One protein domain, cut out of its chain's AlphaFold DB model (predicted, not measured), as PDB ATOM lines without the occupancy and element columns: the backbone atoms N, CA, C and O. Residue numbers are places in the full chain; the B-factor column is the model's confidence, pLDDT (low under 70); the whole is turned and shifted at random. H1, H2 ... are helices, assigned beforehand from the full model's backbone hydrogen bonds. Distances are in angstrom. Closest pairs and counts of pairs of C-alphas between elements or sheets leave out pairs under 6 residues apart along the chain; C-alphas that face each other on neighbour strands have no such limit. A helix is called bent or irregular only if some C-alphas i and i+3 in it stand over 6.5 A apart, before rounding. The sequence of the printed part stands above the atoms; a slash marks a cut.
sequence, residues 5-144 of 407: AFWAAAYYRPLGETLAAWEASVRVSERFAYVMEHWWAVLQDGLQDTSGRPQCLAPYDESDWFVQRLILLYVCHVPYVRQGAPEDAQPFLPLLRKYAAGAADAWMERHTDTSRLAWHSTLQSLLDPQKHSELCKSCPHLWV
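Overview. This is residues 5 to 144 of the 407 residues of an uncharacterized protein of Malassezia restricta CBS 7877 (UniProt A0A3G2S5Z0). A compact, rounded cluster of helices is built round one long helix, H5, in the middle: H8 lies beside it and runs the same way, H2 crosses it, and H4 packs on it. H6 packs on H8, H9 folds back on residues 122 to 126 of H8, and the short H10 packs between H1 and H8, while residues 45 to 61 form a long loop with no named element. The printed part has 140 residues with ten named helices, H1 to H10 in order, and no named strand: the class is all helix, with helix packing part aligned and part crossed. The whole is compact, with a radius of gyration of the C-alphas of 14.2 A and spans of 37 by 33 by 29 A.

Arrangement. H1, residues 5 to 12, and H2, residues 15 to 25, only just touch, with 3 pairs of C-alphas within 8 A, and touch only at the corner by their link; the closest C-alphas are those of Ala 10 and Thr 18, 5.2 A apart. H2 touches residues 71 to 75 of H5, residues 62 to 82, about perpendicular at 74 degrees, closest at C-alphas Leu 19 and Val 75, 5.4 A. H3, residues 31 to 38, is close to H5 but not clearly touching, its closest C-alphas being Val 35 and Cys 76 at 7.4 A. H4, residues 40 to 44, touches residues 69 to 73 of H5, closest at C-alphas Leu 43 and Arg 69, 6.3 A. H5 and H8, residues 113 to 127, touch at a shallow tilt of 18 degrees, the same way, closest at C-alphas Tyr 74 and Leu 126, 6.9 A. H6, residues 93 to 100, touches H8 at a shallow tilt of 26 degrees, opposite ways, closest at C-alphas Ala 100 and Leu 123, 5.7 A. H7, residues 105 to 108, is close to H8 but not clearly touching, with C-alphas Met 108 and Arg 116 closest at 6.1 A. H8, with residues 122 to 126, and H9, residues 129 to 135, form a helical hairpin, closest at C-alphas Ser 125 and Lys 131, 5.4 A. H10, residues 140 to 143, touches H1 at C-alphas Tyr 11 and Pro 140, 5.1 A, and residues 114 to 119 of H8 at C-alphas Ser 115 and Trp 143, 5.3 A. In H1, H2, H3, H4, H6 and H8 every O i to N i+4 pair is within hydrogen-bond range; in H5 11 of 17 are, in H9 1 of 3, with 2 of 4 O i to N i+3 pairs, and H7 and H10 are too short for such a pair.

Along the chain. H1 begins at C-alpha 5, (310.745, -12.103, -39.548). H2 is 15.3 A from first to last C-alpha, H8 21.4 A, and H5 31.6 A, from C-alpha 62 at (301.756, -5.271, -25.464). H5 has a kink of 26 degrees near residue 76 and is irregular, with C-alphas 63 and 66 8.1 A apart; H9 is only just irregular, with C-alphas 130 and 133 6.8 A apart. H10 ends at C-alpha 143, (294.067, -17.307, -30.680).

Size, cuts and confidence. The two C-alphas farthest apart are those of Ser 29 and Asp 113, 39.8 A. The printed part has no cut. The link from H4 to H5, 17 residues, is long. Mean pLDDT of the printed part is 86.3; it is under 70 at residue 46, residues 48 to 53 and residues 57 to 63.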
ATOM      1  N   ALA A   5     311.252 -11.150 -38.568       82.50
ATOM      2  CA  ALA A   5     310.745 -12.103 -39.548       82.50
ATOM      3  C   ALA A   5     310.450 -13.474 -38.933       82.50
ATOM      4  O   ALA A   5     309.391 -14.042 -39.202       82.50
ATOM      5  N   PHE A   6     311.325 -13.979 -38.054       86.69
ATOM      6  CA  PHE A   6     311.048 -15.220 -37.321       86.69
ATOM      7  C   PHE A   6     309.742 -15.124 -36.528       86.69
ATOM      8  O   PHE A   6     308.918 -16.032 -36.543       86.69
ATOM      9  N   TRP A   7     309.560 -14.006 -35.838       85.81
ATOM     10  CA  TRP A   7     308.449 -13.784 -34.928       85.81
ATOM     11  C   TRP A   7     307.115 -13.539 -35.642       85.81
ATOM     12  O   TRP A   7     306.076 -14.004 -35.168       85.81
ATOM     13  N   ALA A   8     307.137 -12.876 -36.797       83.69
ATOM     14  CA  ALA A   8     305.972 -12.766 -37.668       83.69
ATOM     15  C   ALA A   8     305.575 -14.138 -38.244       83.69
ATOM     16  O   ALA A   8     304.415 -14.542 -38.148       83.69
ATOM     17  N   ALA A   9     306.549 -14.912 -38.738       86.50
ATOM     18  CA  ALA A   9     306.306 -16.270 -39.222       86.50
ATOM     19  C   ALA A   9     305.765 -17.182 -38.110       86.50
ATOM     20  O   ALA A   9     304.813 -17.926 -38.327       86.50
ATOM     21  N   ALA A  10     306.313 -17.080 -36.896       89.31
ATOM     22  CA  ALA A  10     305.864 -17.854 -35.744       89.31
ATOM     23  C   ALA A  10     304.399 -17.590 -35.370       89.31
ATOM     24  O   ALA A  10     303.738 -18.482 -34.844       89.31
ATOM     25  N   TYR A  11     303.904 -16.378 -35.626       86.94
ATOM     26  CA  TYR A  11     302.527 -15.982 -35.347       86.94
ATOM     27  C   TYR A  11     301.540 -16.532 -36.392       86.94
ATOM     28  O   TYR A  11     300.434 -16.955 -36.046       86.94
ATOM     29  N   TYR A  12     301.939 -16.584 -37.667       85.44
ATOM     30  CA  TYR A  12     301.045 -16.984 -38.759       85.44
ATOM     31  C   TYR A  12     301.124 -18.445 -39.176       85.44
ATOM     32  O   TYR A  12     300.119 -18.994 -39.637       85.44
ATOM     33  N   ARG A  13     302.264 -19.097 -38.966       89.12
ATOM     34  CA  ARG A  13     302.491 -20.481 -39.384       89.12
ATOM     35  C   ARG A  13     302.173 -21.489 -38.276       89.12
ATOM     36  O   ARG A  13     302.105 -21.121 -37.100       89.12
ATOM     37  N   PRO A  14     301.987 -22.774 -38.629       94.38
ATOM     38  CA  PRO A  14     301.827 -23.836 -37.647       94.38
ATOM     39  C   PRO A  14     303.004 -23.909 -36.664       94.38
ATOM     40  O   PRO A  14     304.166 -23.830 -37.068       94.38
ATOM     41  N   LEU A  15     302.725 -24.160 -35.381       95.19
ATOM     42  CA  LEU A  15     303.757 -24.265 -34.335       95.19
ATOM     43  C   LEU A  15     304.871 -25.278 -34.658       95.19
ATOM     44  O   LEU A  15     306.022 -25.080 -34.268       95.19
ATOM     45  N   GLY A  16     304.549 -26.354 -35.380       95.12
ATOM     46  CA  GLY A  16     305.538 -27.333 -35.827       95.12
ATOM     47  C   GLY A  16     306.581 -26.754 -36.783       95.12
ATOM     48  O   GLY A  16     307.756 -27.105 -36.680       95.12
ATOM     49  N   GLU A  17     306.169 -25.853 -37.677       95.06
ATOM     50  CA  GLU A  17     307.079 -25.151 -38.588       95.06
ATOM     51  C   GLU A  17     307.948 -24.155 -37.826       95.06
ATOM     52  O   GLU A  17     309.155 -24.094 -38.056       95.06
ATOM     53  N   THR A  18     307.366 -23.441 -36.859       93.75
ATOM     54  CA  THR A  18     308.096 -22.536 -35.960       93.75
ATOM     55  C   THR A  18     309.194 -23.269 -35.195       93.75
ATOM     56  O   THR A  18     310.339 -22.812 -35.153       93.75
ATOM     57  N   LEU A  19     308.871 -24.433 -34.617       95.00
ATOM     58  CA  LEU A  19     309.848 -25.267 -33.923       95.00
ATOM     59  C   LEU A  19     310.947 -25.746 -34.880       95.00
ATOM     60  O   LEU A  19     312.123 -25.587 -34.568       95.00
ATOM     61  N   ALA A  20     310.584 -26.270 -36.053       94.31
ATOM     62  CA  ALA A  20     311.556 -26.745 -37.037       94.31
ATOM     63  C   ALA A  20     312.500 -25.627 -37.516       94.31
ATOM     64  O   ALA A  20     313.710 -25.840 -37.617       94.31
ATOM     65  N   ALA A  21     311.972 -24.425 -37.760       92.44
ATOM     66  CA  ALA A  21     312.760 -23.258 -38.143       92.44
ATOM     67  C   ALA A  21     313.752 -22.855 -37.040       92.44
ATOM     68  O   ALA A  21     314.928 -22.616 -37.320       92.44
ATOM     69  N   TRP A  22     313.313 -22.841 -35.777       92.75
ATOM     70  CA  TRP A  22     314.205 -22.563 -34.652       92.75
ATOM     71  C   TRP A  22     315.296 -23.631 -34.508       92.75
ATOM     72  O   TRP A  22     316.479 -23.299 -34.409       92.75
ATOM     73  N   GLU A  23     314.921 -24.908 -34.569       92.94
ATOM     74  CA  GLU A  23     315.851 -26.034 -34.487       92.94
ATOM     75  C   GLU A  23     316.898 -26.028 -35.608       92.94
ATOM     76  O   GLU A  23     318.042 -26.421 -35.370       92.94
ATOM     77  N   ALA A  24     316.532 -25.564 -36.804       92.00
ATOM     78  CA  ALA A  24     317.459 -25.373 -37.914       92.00
ATOM     79  C   ALA A  24     318.404 -24.177 -37.696       92.00
ATOM     80  O   ALA A  24     319.545 -24.202 -38.156       92.00
ATOM     81  N   SER A  25     317.948 -23.142 -36.984       89.12
ATOM     82  CA  SER A  25     318.713 -21.909 -36.746       89.12
ATOM     83  C   SER A  25     319.719 -21.993 -35.590       89.12
ATOM     84  O   SER A  25     320.696 -21.245 -35.582       89.12
ATOM     85  N   VAL A  26     319.510 -22.897 -34.623       89.25
ATOM     86  CA  VAL A  26     320.353 -23.033 -33.423       89.25
ATOM     87  C   VAL A  26     320.866 -24.465 -33.275       89.25
ATOM     88  O   VAL A  26     320.096 -25.433 -33.244       89.25
ATOM     89  N   ARG A  27     322.188 -24.607 -33.121       91.00
ATOM     90  CA  ARG A  27     322.850 -25.904 -32.918       91.00
ATOM     91  C   ARG A  27     322.307 -26.601 -31.677       91.00
ATOM     92  O   ARG A  27     322.154 -25.973 -30.636       91.00
ATOM     93  N   VAL A  28     322.105 -27.917 -31.759       88.88
ATOM     94  CA  VAL A  28     321.529 -28.741 -30.675       88.88
ATOM     95  C   VAL A  28     322.194 -28.481 -29.317       88.88
ATOM     96  O   VAL A  28     321.492 -28.297 -28.328       88.88
ATOM     97  N   SER A  29     323.529 -28.397 -29.277       90.06
ATOM     98  CA  SER A  29     324.313 -28.159 -28.055       90.06
ATOM     99  C   SER A  29     324.111 -26.778 -27.424       90.06
ATOM    100  O   SER A  29     324.386 -26.602 -26.242       90.06
ATOM    101  N   GLU A  30     323.651 -25.798 -28.197       92.25
ATOM    102  CA  GLU A  30     323.502 -24.401 -27.778       92.25
ATOM    103  C   GLU A  30     322.045 -24.053 -27.446       92.25
ATOM    104  O   GLU A  30     321.793 -23.051 -26.783       92.25
ATOM    105  N   ARG A  31     321.075 -24.886 -27.853       91.50
ATOM    106  CA  ARG A  31     319.635 -24.602 -27.715       91.50
ATOM    107  C   ARG A  31     319.222 -24.283 -26.283       91.50
ATOM    108  O   ARG A  31     318.546 -23.287 -26.065       91.50
ATOM    109  N   PHE A  32     319.633 -25.092 -25.306       92.19
ATOM    110  CA  PHE A  32     319.273 -24.844 -23.907       92.19
ATOM    111  C   PHE A  32     319.869 -23.527 -23.392       92.19
ATOM    112  O   PHE A  32     319.142 -22.704 -22.844       92.19
ATOM    113  N   ALA A  33     321.166 -23.298 -23.621       92.75
ATOM    114  CA  ALA A  33     321.835 -22.062 -23.220       92.75
ATOM    115  C   ALA A  33     321.186 -20.831 -23.872       92.75
ATOM    116  O   ALA A  33     320.901 -19.854 -23.184       92.75
ATOM    117  N   TYR A  34     320.851 -20.923 -25.162       92.19
ATOM    118  CA  TYR A  34     320.155 -19.871 -25.894       92.19
ATOM    119  C   TYR A  34     318.812 -19.515 -25.245       92.19
ATOM    120  O   TYR A  34     318.547 -18.338 -25.005       92.19
ATOM    121  N   VAL A  35     317.985 -20.520 -24.921       92.00
ATOM    122  CA  VAL A  35     316.694 -20.310 -24.241       92.00
ATOM    123  C   VAL A  35     316.902 -19.626 -22.891       92.00
ATOM    124  O   VAL A  35     316.200 -18.665 -22.576       92.00
ATOM    125  N   MET A  36     317.873 -20.101 -22.108       92.75
ATOM    126  CA  MET A  36     318.161 -19.547 -20.785       92.75
ATOM    127  C   MET A  36     318.633 -18.092 -20.842       92.75
ATOM    128  O   MET A  36     318.261 -17.299 -19.984       92.75
ATOM    129  N   GLU A  37     319.411 -17.730 -21.858       90.44
ATOM    130  CA  GLU A  37     319.946 -16.380 -22.031       90.44
ATOM    131  C   GLU A  37     318.914 -15.403 -22.617       90.44
ATOM    132  O   GLU A  37     318.834 -14.259 -22.178       90.44
ATOM    133  N   HIS A  38     318.091 -15.845 -23.576       86.62
ATOM    134  CA  HIS A  38     317.275 -14.933 -24.388       86.62
ATOM    135  C   HIS A  38     315.777 -14.972 -24.072       86.62
ATOM    136  O   HIS A  38     315.080 -13.983 -24.294       86.62
ATOM    137  N   TRP A  39     315.247 -16.105 -23.612       89.06
ATOM    138  CA  TRP A  39     313.796 -16.316 -23.494       89.06
ATOM    139  C   TRP A  39     313.328 -16.538 -22.063       89.06
ATOM    140  O   TRP A  39     312.170 -16.266 -21.749       89.06
ATOM    141  N   TRP A  40     314.216 -17.006 -21.187       89.44
ATOM    142  CA  TRP A  40     313.871 -17.347 -19.812       89.44
ATOM    143  C   TRP A  40     313.284 -16.176 -19.030       89.44
ATOM    144  O   TRP A  40     312.276 -16.355 -18.354       89.44
ATOM    145  N   ALA A  41     313.852 -14.975 -19.171       85.62
ATOM    146  CA  ALA A  41     313.329 -13.784 -18.505       85.62
ATOM    147  C   ALA A  41     311.854 -13.535 -18.865       85.62
ATOM    148  O   ALA A  41     311.036 -13.307 -17.983       85.62
ATOM    149  N   VAL A  42     311.488 -13.683 -20.139       85.50
ATOM    150  CA  VAL A  42     310.117 -13.443 -20.619       85.50
ATOM    151  C   VAL A  42     309.160 -14.572 -20.263       85.50
ATOM    152  O   VAL A  42     307.994 -14.323 -19.963       85.50
ATOM    153  N   LEU A  43     309.661 -15.804 -20.229       87.69
ATOM    154  CA  LEU A  43     308.938 -16.971 -19.732       87.69
ATOM    155  C   LEU A  43     308.700 -16.937 -18.214       87.69
ATOM    156  O   LEU A  43     307.752 -17.552 -17.739       87.69
ATOM    157  N   GLN A  44     309.553 -16.267 -17.441       84.94
ATOM    158  CA  GLN A  44     309.328 -16.053 -16.008       84.94
ATOM    159  C   GLN A  44     308.447 -14.840 -15.722       84.94
ATOM    160  O   GLN A  44     307.799 -14.768 -14.677       84.94
ATOM    161  N   ASP A  45     308.444 -13.880 -16.631       79.25
ATOM    162  CA  ASP A  45     307.734 -12.635 -16.457       79.25
ATOM    163  C   ASP A  45     306.206 -12.818 -16.493       79.25
ATOM    164  O   ASP A  45     305.656 -13.612 -17.267       79.25
ATOM    165  N   GLY A  46     305.520 -12.084 -15.618       67.75
ATOM    166  CA  GLY A  46     304.095 -12.240 -15.323       67.75
ATOM    167  C   GLY A  46     303.754 -13.342 -14.309       67.75
ATOM    168  O   GLY A  46     302.596 -13.437 -13.919       67.75
ATOM    169  N   LEU A  47     304.727 -14.149 -13.853       75.19
ATOM    170  CA  LEU A  47     304.552 -15.110 -12.743       75.19
ATOM    171  C   LEU A  47     304.901 -14.527 -11.365       75.19
ATOM    172  O   LEU A  47     304.747 -15.207 -10.350       75.19
ATOM    173  N   GLN A  48     305.443 -13.310 -11.330       66.75
ATOM    174  CA  GLN A  48     305.790 -12.591 -10.106       66.75
ATOM    175  C   GLN A  48     304.702 -11.553  -9.797       66.75
ATOM    176  O   GLN A  48     304.148 -10.955 -10.718       66.75
ATOM    177  N   ASP A  49     304.441 -11.305  -8.508       56.78
ATOM    178  CA  ASP A  49     303.558 -10.236  -7.996       56.78
ATOM    179  C   ASP A  49     304.187  -8.841  -8.196       56.78
ATOM    180  O   ASP A  49     304.334  -8.030  -7.281       56.78
ATOM    181  N   THR A  50     304.636  -8.547  -9.410       53.09
ATOM    182  CA  THR A  50     305.141  -7.232  -9.783       53.09
ATOM    183  C   THR A  50     304.039  -6.460 -10.488       53.09
ATOM    184  O   THR A  50     303.396  -6.957 -11.405       53.09
ATOM    185  N   SER A  51     303.843  -5.209 -10.084       52.66
ATOM    186  CA  SER A  51     302.840  -4.276 -10.617       52.66
ATOM    187  C   SER A  51     303.017  -3.899 -12.102       52.66
ATOM    188  O   SER A  51     302.240  -3.097 -12.624       52.66
ATOM    189  N   GLY A  52     304.024  -4.453 -12.787       60.97
ATOM    190  CA  GLY A  52     304.324  -4.225 -14.201       60.97
ATOM    191  C   GLY A  52     303.691  -5.273 -15.120       60.97
ATOM    192  O   GLY A  52     303.530  -6.426 -14.736       60.97
ATOM    193  N   ARG A  53     303.316  -4.858 -16.337       64.12
ATOM    194  CA  ARG A  53     302.800  -5.754 -17.387       64.12
ATOM    195  C   ARG A  53     303.876  -6.739 -17.866       64.12
ATOM    196  O   ARG A  53     305.041  -6.342 -17.894       64.12
ATOM    197  N   PRO A  54     303.493  -7.951 -18.315       71.38
ATOM    198  CA  PRO A  54     304.437  -8.884 -18.915       71.38
ATOM    199  C   PRO A  54     305.077  -8.306 -20.197       71.38
ATOM    200  O   PRO A  54     304.389  -7.788 -21.071       71.38
ATOM    201  N   GLN A  55     306.396  -8.422 -20.310       72.31
ATOM    202  CA  GLN A  55     307.268  -8.026 -21.413       72.31
ATOM    203  C   GLN A  55     307.019  -8.859 -22.676       72.31
ATOM    204  O   GLN A  55     306.623 -10.032 -22.602       72.31
ATOM    205  N   CYS A  56     307.349  -8.256 -23.824       73.12
ATOM    206  CA  CYS A  56     307.349  -8.861 -25.157       73.12
ATOM    207  C   CYS A  56     308.748  -8.751 -25.805       73.12
ATOM    208  O   CYS A  56     309.392  -7.711 -25.682       73.12
ATOM    209  N   LEU A  57     309.226  -9.796 -26.503       67.38
ATOM    210  CA  LEU A  57     310.580  -9.832 -27.120       67.38
ATOM    211  C   LEU A  57     310.667  -9.362 -28.582       67.38
ATOM    212  O   LEU A  57     311.774  -9.170 -29.075       67.38
ATOM    213  N   ALA A  58     309.556  -9.241 -29.307       60.91
ATOM    214  CA  ALA A  58     309.562  -8.816 -30.717       60.91
ATOM    215  C   ALA A  58     308.828  -7.469 -30.863       60.91
ATOM    216  O   ALA A  58     308.404  -6.942 -29.833       60.91
ATOM    217  N   PRO A  59     308.647  -6.885 -32.069       56.41
ATOM    218  CA  PRO A  59     307.921  -5.617 -32.233       56.41
ATOM    219  C   PRO A  59     306.400  -5.793 -32.036       56.41
ATOM    220  O   PRO A  59     305.591  -5.217 -32.756       56.41
ATOM    221  N   TYR A  60     306.027  -6.638 -31.077       58.72
ATOM    222  CA  TYR A  60     304.680  -6.989 -30.706       58.72
ATOM    223  C   TYR A  60     304.022  -5.854 -29.928       58.72
ATOM    224  O   TYR A  60     304.648  -5.237 -29.066       58.72
ATOM    225  N   ASP A  61     302.738  -5.625 -30.199       59.91
ATOM    226  CA  ASP A  61     301.891  -4.850 -29.297       59.91
ATOM    227  C   ASP A  61     301.835  -5.548 -27.924       59.91
ATOM    228  O   ASP A  61     301.780  -6.779 -27.831       59.91
ATOM    229  N   GLU A  62     301.829  -4.765 -26.844       62.62
ATOM    230  CA  GLU A  62     301.756  -5.271 -25.464       62.62
ATOM    231  C   GLU A  62     300.489  -6.112 -25.217       62.62
ATOM    232  O   GLU A  62     300.387  -6.799 -24.202       62.62
ATOM    233  N   SER A  63     299.510  -6.049 -26.122       65.12
ATOM    234  CA  SER A  63     298.235  -6.762 -26.050       65.12
ATOM    235  C   SER A  63     298.328  -8.272 -26.325       65.12
ATOM    236  O   SER A  63     297.473  -9.010 -25.844       65.12
ATOM    237  N   ASP A  64     299.378  -8.756 -27.002       75.44
ATOM    238  CA  ASP A  64     299.517 -10.169 -27.418       75.44
ATOM    239  C   ASP A  64     300.624 -10.937 -26.686       75.44
ATOM    240  O   ASP A  64     301.058 -12.012 -27.112       75.44
ATOM    241  N   TRP A  65     301.085 -10.419 -25.549       83.25
ATOM    242  CA  TRP A  65     302.160 -11.020 -24.750       83.25
ATOM    243  C   TRP A  65     301.940 -12.517 -24.448       83.25
ATOM    244  O   TRP A  65     302.905 -13.278 -24.297       83.25
ATOM    245  N   PHE A  66     300.676 -12.951 -24.358       87.69
ATOM    246  CA  PHE A  66     300.296 -14.333 -24.073       87.69
ATOM    247  C   PHE A  66     300.591 -15.265 -25.256       87.69
ATOM    248  O   PHE A  66     301.063 -16.383 -25.048       87.69
ATOM    249  N   VAL A  67     300.391 -14.804 -26.499       88.62
ATOM    250  CA  VAL A  67     300.646 -15.593 -27.713       88.62
ATOM    251  C   VAL A  67     302.124 -15.948 -27.801       88.62
ATOM    252  O   VAL A  67     302.480 -17.114 -27.981       88.62
ATOM    253  N   GLN A  68     302.989 -14.956 -27.576       87.88
ATOM    254  CA  GLN A  68     304.433 -15.158 -27.554       87.88
ATOM    255  C   GLN A  68     304.848 -16.208 -26.518       87.88
ATOM    256  O   GLN A  68     305.675 -17.072 -26.808       87.88
ATOM    257  N   ARG A  69     304.265 -16.173 -25.316       90.06
ATOM    258  CA  ARG A  69     304.581 -17.147 -24.263       90.06
ATOM    259  C   ARG A  69     304.126 -18.552 -24.619       90.06
ATOM    260  O   ARG A  69     304.889 -19.482 -24.398       90.06
ATOM    261  N   LEU A  70     302.943 -18.721 -25.207       92.62
ATOM    262  CA  LEU A  70     302.485 -20.035 -25.665       92.62
ATOM    263  C   LEU A  70     303.406 -20.612 -26.749       92.62
ATOM    264  O   LEU A  70     303.756 -21.790 -26.681       92.62
ATOM    265  N   ILE A  71     303.856 -19.780 -27.698       93.25
ATOM    266  CA  ILE A  71     304.849 -20.177 -28.708       93.25
ATOM    267  C   ILE A  71     306.151 -20.611 -28.026       93.25
ATOM    268  O   ILE A  71     306.654 -21.700 -28.298       93.25
ATOM    269  N   LEU A  72     306.683 -19.796 -27.109       92.75
ATOM    270  CA  LEU A  72     307.923 -20.105 -26.394       92.75
ATOM    271  C   LEU A  72     307.807 -21.383 -25.561       92.75
ATOM    272  O   LEU A  72     308.699 -22.224 -25.621       92.75
ATOM    273  N   LEU A  73     306.711 -21.562 -24.820       94.25
ATOM    274  CA  LEU A  73     306.453 -22.768 -24.038       94.25
ATOM    275  C   LEU A  73     306.406 -24.002 -24.940       94.25
ATOM    276  O   LEU A  73     307.041 -25.000 -24.610       94.25
ATOM    277  N   TYR A  74     305.738 -23.926 -26.095       95.56
ATOM    278  CA  TYR A  74     305.739 -25.010 -27.079       95.56
ATOM    279  C   TYR A  74     307.159 -25.330 -27.564       95.56
ATOM    280  O   TYR A  74     307.609 -26.471 -27.443       95.56
ATOM    281  N   VAL A  75     307.890 -24.322 -28.054       94.31
ATOM    282  CA  VAL A  75     309.237 -24.490 -28.623       94.31
ATOM    283  C   VAL A  75     310.233 -25.019 -27.584       94.31
ATOM    284  O   VAL A  75     311.085 -25.840 -27.914       94.31
ATOM    285  N   CYS A  76     310.112 -24.603 -26.323       94.00
ATOM    286  CA  CYS A  76     311.014 -25.022 -25.251       94.00
ATOM    287  C   CYS A  76     310.658 -26.395 -24.667       94.00
ATOM    288  O   CYS A  76     311.555 -27.139 -24.277       94.00
ATOM    289  N   HIS A  77     309.371 -26.741 -24.570       94.44
ATOM    290  CA  HIS A  77     308.916 -27.946 -23.871       94.44
ATOM    291  C   HIS A  77     308.827 -29.177 -24.779       94.44
ATOM    292  O   HIS A  77     309.332 -30.248 -24.430       94.44
ATOM    293  N   VAL A  78     308.219 -29.032 -25.957       94.31
ATOM    294  CA  VAL A  78     307.880 -30.154 -26.847       94.31
ATOM    295  C   VAL A  78     309.092 -30.979 -27.304       94.31
ATOM    296  O   VAL A  78     308.950 -32.202 -27.385       94.31
ATOM    297  N   PRO A  79     310.292 -30.410 -27.552       93.00
ATOM    298  CA  PRO A  79     311.464 -31.209 -27.916       93.00
ATOM    299  C   PRO A  79     311.830 -32.289 -26.890       93.00
ATOM    300  O   PRO A  79     312.177 -33.401 -27.283       93.00
ATOM    301  N   TYR A  80     311.699 -32.003 -25.591       91.81
ATOM    302  CA  TYR A  80     312.008 -32.967 -24.529       91.81
ATOM    303  C   TYR A  80     310.973 -34.093 -24.478       91.81
ATOM    304  O   TYR A  80     311.329 -35.266 -24.373       91.81
ATOM    305  N   VAL A  81     309.690 -33.751 -24.624       90.88
ATOM    306  CA  VAL A  81     308.599 -34.736 -24.620       90.88
ATOM    307  C   VAL A  81     308.676 -35.645 -25.849       90.88
ATOM    308  O   VAL A  81     308.569 -36.862 -25.718       90.88
ATOM    309  N   ARG A  82     308.952 -35.086 -27.037       88.06
ATOM    310  CA  ARG A  82     309.152 -35.854 -28.283       88.06
ATOM    311  C   ARG A  82     310.291 -36.866 -28.194       88.06
ATOM    312  O   ARG A  82     310.212 -37.921 -28.814       88.06
ATOM    313  N   GLN A  83     311.341 -36.541 -27.444       84.94
ATOM    314  CA  GLN A  83     312.487 -37.424 -27.223       84.94
ATOM    315  C   GLN A  83     312.236 -38.464 -26.118       84.94
ATOM    316  O   GLN A  83     313.119 -39.269 -25.834       84.94
ATOM    317  N   GLY A  84     311.047 -38.468 -25.503       86.38
ATOM    318  CA  GLY A  84     310.700 -39.392 -24.428       86.38
ATOM    319  C   GLY A  84     311.428 -39.097 -23.116       86.38
ATOM    320  O   GLY A  84     311.623 -40.011 -22.319       86.38
ATOM    321  N   ALA A  85     311.856 -37.849 -22.891       89.06
ATOM    322  CA  ALA A  85     312.511 -37.470 -21.645       89.06
ATOM    323  C   ALA A  85     311.551 -37.674 -20.454       89.06
ATOM    324  O   ALA A  85     310.395 -37.238 -20.532       89.06
ATOM    325  N   PRO A  86     311.995 -38.301 -19.349       91.44
ATOM    326  CA  PRO A  86     311.184 -38.416 -18.140       91.44
ATOM    327  C   PRO A  86     310.914 -37.030 -17.527       91.44
ATOM    328  O   PRO A  86     311.629 -36.072 -17.818       91.44
ATOM    329  N   GLU A  87     309.866 -36.899 -16.707       91.06
ATOM    330  CA  GLU A  87     309.401 -35.594 -16.199       91.06
ATOM    331  C   GLU A  87     310.481 -34.784 -15.464       91.06
ATOM    332  O   GLU A  87     310.522 -33.560 -15.577       91.06
ATOM    333  N   ASP A  88     311.367 -35.449 -14.726       91.25
ATOM    334  CA  ASP A  88     312.482 -34.846 -13.990       91.25
ATOM    335  C   ASP A  88     313.585 -34.296 -14.910       91.25
ATOM    336  O   ASP A  88     314.310 -33.376 -14.528       91.25
ATOM    337  N   ALA A  89     313.669 -34.801 -16.144       89.88
ATOM    338  CA  ALA A  89     314.581 -34.331 -17.182       89.88
ATOM    339  C   ALA A  89     313.959 -33.267 -18.109       89.88
ATOM    340  O   ALA A  89     314.595 -32.855 -19.081       89.88
ATOM    341  N   GLN A  90     312.731 -32.809 -17.838       92.75
ATOM    342  CA  GLN A  90     312.047 -31.775 -18.620       92.75
ATOM    343  C   GLN A  90     312.165 -30.399 -17.933       92.75
ATOM    344  O   GLN A  90     311.341 -30.059 -17.079       92.75
ATOM    345  N   PRO A  91     313.131 -29.541 -18.318       91.81
ATOM    346  CA  PRO A  91     313.461 -28.329 -17.558       91.81
ATOM    347  C   PRO A  91     312.337 -27.280 -17.512       91.81
ATOM    348  O   PRO A  91     312.244 -26.510 -16.560       91.81
ATOM    349  N   PHE A  92     311.458 -27.258 -18.519       93.25
ATOM    350  CA  PHE A  92     310.369 -26.277 -18.631       93.25
ATOM    351  C   PHE A  92     309.026 -26.773 -18.078       93.25
ATOM    352  O   PHE A  92     308.089 -25.983 -17.947       93.25
ATOM    353  N   LEU A  93     308.919 -28.054 -17.705       93.88
ATOM    354  CA  LEU A  93     307.685 -28.635 -17.168       93.88
ATOM    355  C   LEU A  93     307.199 -27.940 -15.875       93.88
ATOM    356  O   LEU A  93     306.002 -27.657 -15.778       93.88
ATOM    357  N   PRO A  94     308.065 -27.583 -14.900       93.00
ATOM    358  CA  PRO A  94     307.621 -26.867 -13.702       93.00
ATOM    359  C   PRO A  94     306.999 -25.502 -14.013       93.00
ATOM    360  O   PRO A  94     306.029 -25.100 -13.372       93.00
ATOM    361  N   LEU A  95     307.544 -24.792 -15.004       92.19
ATOM    362  CA  LEU A  95     307.029 -23.498 -15.442       92.19
ATOM    363  C   LEU A  95     305.651 -23.649 -16.096       92.19
ATOM    364  O   LEU A  95     304.714 -22.938 -15.741       92.19
ATOM    365  N   LEU A  96     305.517 -24.620 -17.003       93.31
ATOM    366  CA  LEU A  96     304.256 -24.929 -17.670       93.31
ATOM    367  C   LEU A  96     303.149 -25.276 -16.661       93.31
ATOM    368  O   LEU A  96     302.036 -24.766 -16.770       93.31
ATOM    369  N   ARG A  97     303.470 -26.076 -15.635       94.06
ATOM    370  CA  ARG A  97     302.537 -26.414 -14.545       94.06
ATOM    371  C   ARG A  97     302.074 -25.181 -13.766       94.06
ATOM    372  O   ARG A  97     300.902 -25.112 -13.415       94.06
ATOM    373  N   LYS A  98     302.947 -24.194 -13.526       92.12
ATOM    374  CA  LYS A  98     302.557 -22.932 -12.869       92.12
ATOM    375  C   LYS A  98     301.565 -22.133 -13.708       92.12
ATOM    376  O   LYS A  98     300.556 -21.682 -13.178       92.12
ATOM    377  N   TYR A  99     301.822 -21.994 -15.010       91.88
ATOM    378  CA  TYR A  99     300.887 -21.318 -15.908       91.88
ATOM    379  C   TYR A  99     299.541 -22.044 -15.985       91.88
ATOM    380  O   TYR A  99     298.502 -21.405 -15.864       91.88
ATOM    381  N   ALA A 100     299.550 -23.375 -16.106       91.75
ATOM    382  CA  ALA A 100     298.331 -24.182 -16.143       91.75
ATOM    383  C   ALA A 100     297.538 -24.167 -14.822       91.75
ATOM    384  O   ALA A 100     296.334 -24.409 -14.837       91.75
ATOM    385  N   ALA A 101     298.200 -23.881 -13.696       90.69
ATOM    386  CA  ALA A 101     297.575 -23.696 -12.387       90.69
ATOM    387  C   ALA A 101     297.006 -22.279 -12.168       90.69
ATOM    388  O   ALA A 101     296.516 -21.989 -11.080       90.69
ATOM    389  N   GLY A 102     297.086 -21.402 -13.175       87.00
ATOM    390  CA  GLY A 102     296.439 -20.092 -13.168       87.00
ATOM    391  C   GLY A 102     297.329 -18.918 -12.764       87.00
ATOM    392  O   GLY A 102     296.837 -17.824 -12.499       87.00
ATOM    393  N   ALA A 103     298.656 -19.095 -12.738       84.00
ATOM    394  CA  ALA A 103     299.583 -18.048 -12.294       84.00
ATOM    395  C   ALA A 103     299.545 -16.749 -13.132       84.00
ATOM    396  O   ALA A 103     300.068 -15.733 -12.688       84.00
ATOM    397  N   ALA A 104     298.925 -16.763 -14.317       82.81
ATOM    398  CA  ALA A 104     298.742 -15.582 -15.165       82.81
ATOM    399  C   ALA A 104     297.263 -15.222 -15.417       82.81
ATOM    400  O   ALA A 104     296.977 -14.359 -16.249       82.81
ATOM    401  N   ASP A 105     296.314 -15.842 -14.708       84.25
ATOM    402  CA  ASP A 105     294.882 -15.699 -15.010       84.25
ATOM    403  C   ASP A 105     294.382 -14.270 -14.791       84.25
ATOM    404  O   ASP A 105     293.645 -13.743 -15.623       84.25
ATOM    405  N   ALA A 106     294.876 -13.588 -13.753       80.94
ATOM    406  CA  ALA A 106     294.563 -12.182 -13.486       80.94
ATOM    407  C   ALA A 106     294.965 -11.243 -14.645       80.94
ATOM    408  O   ALA A 106     294.334 -10.210 -14.879       80.94
ATOM    409  N   TRP A 107     296.005 -11.596 -15.407       81.38
ATOM    410  CA  TRP A 107     296.388 -10.866 -16.617       81.38
ATOM    411  C   TRP A 107     295.494 -11.240 -17.802       81.38
ATOM    412  O   TRP A 107     295.107 -10.377 -18.595       81.38
ATOM    413  N   MET A 108     295.125 -12.517 -17.898       85.19
ATOM    414  CA  MET A 108     294.243 -13.033 -18.940       85.19
ATOM    415  C   MET A 108     292.807 -12.511 -18.827       85.19
ATOM    416  O   MET A 108     292.160 -12.364 -19.859       85.19
ATOM    417  N   GLU A 109     292.320 -12.144 -17.637       79.88
ATOM    418  CA  GLU A 109     290.990 -11.536 -17.431       79.88
ATOM    419  C   GLU A 109     290.738 -10.280 -18.277       79.88
ATOM    420  O   GLU A 109     289.596  -9.974 -18.608       79.88
ATOM    421  N   ARG A 110     291.800  -9.564 -18.665       77.06
ATOM    422  CA  ARG A 110     291.711  -8.368 -19.518       77.06
ATOM    423  C   ARG A 110     291.543  -8.689 -21.007       77.06
ATOM    424  O   ARG A 110     291.358  -7.770 -21.801       77.06
ATOM    425  N   HIS A 111     291.634  -9.963 -21.381       81.88
ATOM    426  CA  HIS A 111     291.547 -10.435 -22.759       81.88
ATOM    427  C   HIS A 111     290.176 -11.050 -23.040       81.88
ATOM    428  O   HIS A 111     289.388 -11.359 -22.148       81.88
ATOM    429  N   THR A 112     289.897 -11.236 -24.324       83.62
ATOM    430  CA  THR A 112     288.632 -11.797 -24.803       83.62
ATOM    431  C   THR A 112     288.443 -13.257 -24.380       83.62
ATOM    432  O   THR A 112     289.414 -13.977 -24.140       83.62
ATOM    433  N   ASP A 113     287.195 -13.731 -24.366       86.88
ATOM    434  CA  ASP A 113     286.868 -15.139 -24.092       86.88
ATOM    435  C   ASP A 113     287.611 -16.097 -25.028       86.88
ATOM    436  O   ASP A 113     288.141 -17.108 -24.576       86.88
ATOM    437  N   THR A 114     287.728 -15.749 -26.313       86.44
ATOM    438  CA  THR A 114     288.483 -16.526 -27.306       86.44
ATOM    439  C   THR A 114     289.950 -16.672 -26.912       86.44
ATOM    440  O   THR A 114     290.466 -17.788 -26.877       86.44
ATOM    441  N   SER A 115     290.611 -15.569 -26.553       88.50
ATOM    442  CA  SER A 115     292.020 -15.584 -26.144       88.50
ATOM    443  C   SER A 115     292.230 -16.330 -24.830       88.50
ATOM    444  O   SER A 115     293.179 -17.103 -24.702       88.50
ATOM    445  N   ARG A 116     291.311 -16.172 -23.869       90.31
ATOM    446  CA  ARG A 116     291.332 -16.933 -22.614       90.31
ATOM    447  C   ARG A 116     291.169 -18.430 -22.865       90.31
ATOM    448  O   ARG A 116     291.928 -19.217 -22.308       90.31
ATOM    449  N   LEU A 117     290.230 -18.840 -23.712       91.06
ATOM    450  CA  LEU A 117     290.036 -20.250 -24.067       91.06
ATOM    451  C   LEU A 117     291.268 -20.829 -24.768       91.06
ATOM    452  O   LEU A 117     291.708 -21.921 -24.412       91.06
ATOM    453  N   ALA A 118     291.852 -20.091 -25.715       91.69
ATOM    454  CA  ALA A 118     293.070 -20.502 -26.404       91.69
ATOM    455  C   ALA A 118     294.245 -20.681 -25.434       91.69
ATOM    456  O   ALA A 118     294.937 -21.697 -25.501       91.69
ATOM    457  N   TRP A 119     294.427 -19.750 -24.492       93.31
ATOM    458  CA  TRP A 119     295.437 -19.833 -23.435       93.31
ATOM    459  C   TRP A 119     295.312 -21.114 -22.609       93.31
ATOM    460  O   TRP A 119     296.233 -21.933 -22.592       93.31
ATOM    461  N   HIS A 120     294.151 -21.341 -21.993       93.75
ATOM    462  CA  HIS A 120     293.944 -22.508 -21.136       93.75
ATOM    463  C   HIS A 120     294.010 -23.819 -21.930       93.75
ATOM    464  O   HIS A 120     294.679 -24.761 -21.508       93.75
ATOM    465  N   SER A 121     293.371 -23.880 -23.105       93.75
ATOM    466  CA  SER A 121     293.374 -25.074 -23.959       93.75
ATOM    467  C   SER A 121     294.785 -25.456 -24.411       93.75
ATOM    468  O   SER A 121     295.164 -26.629 -24.359       93.75
ATOM    469  N   THR A 122     295.597 -24.467 -24.795       95.00
ATOM    470  CA  THR A 122     296.972 -24.699 -25.251       95.00
ATOM    471  C   THR A 122     297.861 -25.172 -24.107       95.00
ATOM    472  O   THR A 122     298.588 -26.145 -24.282       95.00
ATOM    473  N   LEU A 123     297.764 -24.566 -22.918       95.38
ATOM    474  CA  LEU A 123     298.516 -25.009 -21.737       95.38
ATOM    475  C   LEU A 123     298.172 -26.448 -21.330       95.38
ATOM    476  O   LEU A 123     299.073 -27.241 -21.068       95.38
ATOM    477  N   GLN A 124     296.886 -26.807 -21.329       94.38
ATOM    478  CA  GLN A 124     296.455 -28.179 -21.041       94.38
ATOM    479  C   GLN A 124     296.932 -29.162 -22.113       94.38
ATOM    480  O   GLN A 124     297.365 -30.267 -21.801       94.38
ATOM    481  N   SER A 125     296.906 -28.748 -23.378       94.69
ATOM    482  CA  SER A 125     297.395 -29.569 -24.487       94.69
ATOM    483  C   SER A 125     298.916 -29.729 -24.470       94.69
ATOM    484  O   SER A 125     299.418 -30.756 -24.904       94.69
ATOM    485  N   LEU A 126     299.666 -28.756 -23.945       94.88
ATOM    486  CA  LEU A 126     301.112 -28.879 -23.746       94.88
ATOM    487  C   LEU A 126     301.454 -29.892 -22.646       94.88
ATOM    488  O   LEU A 126     302.458 -30.587 -22.774       94.88
ATOM    489  N   LEU A 127     300.623 -30.012 -21.606       94.31
ATOM    490  CA  LEU A 127     300.793 -31.007 -20.538       94.31
ATOM    491  C   LEU A 127     300.412 -32.436 -20.960       94.31
ATOM    492  O   LEU A 127     300.788 -33.383 -20.274       94.31
ATOM    493  N   ASP A 128     299.683 -32.595 -22.066       92.19
ATOM    494  CA  ASP A 128     299.235 -33.884 -22.595       92.19
ATOM    495  C   ASP A 128     300.015 -34.256 -23.873       92.19
ATOM    496  O   ASP A 128     299.718 -33.731 -24.953       92.19
ATOM    497  N   PRO A 129     300.981 -35.195 -23.802       87.62
ATOM    498  CA  PRO A 129     301.788 -35.598 -24.953       87.62
ATOM    499  C   PRO A 129     300.967 -36.057 -26.166       87.62
ATOM    500  O   PRO A 129     301.420 -35.917 -27.303       87.62
ATOM    501  N   GLN A 130     299.756 -36.587 -25.958       88.69
ATOM    502  CA  GLN A 130     298.910 -37.078 -27.052       88.69
ATOM    503  C   GLN A 130     298.404 -35.932 -27.941       88.69
ATOM    504  O   GLN A 130     298.249 -36.100 -29.154       88.69
ATOM    505  N   LYS A 131     298.241 -34.734 -27.369       90.88
ATOM    506  CA  LYS A 131     297.733 -33.539 -28.061       90.88
ATOM    507  C   LYS A 131     298.816 -32.727 -28.764       90.88
ATOM    508  O   LYS A 131     298.512 -31.805 -29.518       90.88
ATOM    509  N   HIS A 132     300.093 -33.073 -28.592       89.62
ATOM    510  CA  HIS A 132     301.202 -32.346 -29.230       89.62
ATOM    511  C   HIS A 132     301.139 -32.402 -30.760       89.62
ATOM    512  O   HIS A 132     301.546 -31.453 -31.432       89.62
ATOM    513  N   SER A 133     300.610 -33.497 -31.315       86.88
ATOM    514  CA  SER A 133     300.410 -33.658 -32.761       86.88
ATOM    515  C   SER A 133     299.339 -32.716 -33.328       86.88
ATOM    516  O   SER A 133     299.449 -32.280 -34.475       86.88
ATOM    517  N   GLU A 134     298.344 -32.357 -32.518       90.31
ATOM    518  CA  GLU A 134     297.299 -31.389 -32.854       90.31
ATOM    519  C   GLU A 134     297.844 -29.966 -32.724       90.31
ATOM    520  O   GLU A 134     297.761 -29.190 -33.675       90.31
ATOM    521  N   LEU A 135     298.515 -29.663 -31.604       91.44
ATOM    522  CA  LEU A 135     299.182 -28.375 -31.382       91.44
ATOM    523  C   LEU A 135     300.191 -28.036 -32.481       91.44
ATOM    524  O   LEU A 135     300.298 -26.883 -32.881       91.44
ATOM    525  N   CYS A 136     300.895 -29.037 -33.010       92.56
ATOM    526  CA  CYS A 136     301.827 -28.884 -34.125       92.56
ATOM    527  C   CYS A 136     301.203 -28.192 -35.351       92.56
ATOM    528  O   CYS A 136     301.926 -27.549 -36.111       92.56
ATOM    529  N   LYS A 137     299.888 -28.337 -35.551       92.94
ATOM    530  CA  LYS A 137     299.136 -27.773 -36.681       92.94
ATOM    531  C   LYS A 137     298.455 -26.443 -36.347       92.94
ATOM    532  O   LYS A 137     297.896 -25.818 -37.240       92.94
ATOM    533  N   SER A 138     298.469 -26.026 -35.082       91.62
ATOM    534  CA  SER A 138     297.825 -24.793 -34.636       91.62
ATOM    535  C   SER A 138     298.589 -23.569 -35.125       91.62
ATOM    536  O   SER A 138     299.806 -23.497 -34.958       91.62
ATOM    537  N   CYS A 139     297.862 -22.589 -35.658       89.38
ATOM    538  CA  CYS A 139     298.409 -21.291 -36.041       89.38
ATOM    539  C   CYS A 139     298.081 -20.243 -34.957       89.38
ATOM    540  O   CYS A 139     296.895 -20.006 -34.702       89.38
ATOM    541  N   PRO A 140     299.085 -19.609 -34.323       89.50
ATOM    542  CA  PRO A 140     298.870 -18.723 -33.174       89.50
ATOM    543  C   PRO A 140     297.962 -17.509 -33.409       89.50
ATOM    544  O   PRO A 140     297.233 -17.117 -32.502       89.50
ATOM    545  N   HIS A 141     297.933 -16.948 -34.618       82.00
ATOM    546  CA  HIS A 141     297.045 -15.831 -34.962       82.00
ATOM    547  C   HIS A 141     295.551 -16.134 -34.745       82.00
ATOM    548  O   HIS A 141     294.759 -15.219 -34.546       82.00
ATOM    549  N   LEU A 142     295.150 -17.411 -34.744       84.38
ATOM    550  CA  LEU A 142     293.766 -17.827 -34.494       84.38
ATOM    551  C   LEU A 142     293.365 -17.724 -33.014       84.38
ATOM    552  O   LEU A 142     292.191 -17.885 -32.678       84.38
ATOM    553  N   TRP A 143     294.318 -17.478 -32.114       86.19
ATOM    554  CA  TRP A 143     294.067 -17.307 -30.680       86.19
ATOM    555  C   TRP A 143     293.628 -15.882 -30.315       86.19
ATOM    556  O   TRP A 143     293.167 -15.637 -29.196       86.19
ATOM    557  N   VAL A 144     293.748 -14.937 -31.248       79.94
ATOM    558  CA  VAL A 144     293.328 -13.543 -31.085       79.94
ATOM    559  C   VAL A 144     292.079 -13.313 -31.945       79.94
ATOM    560  O   VAL A 144     292.095 -13.598 -33.143       79.94
TER     561      VAL A 144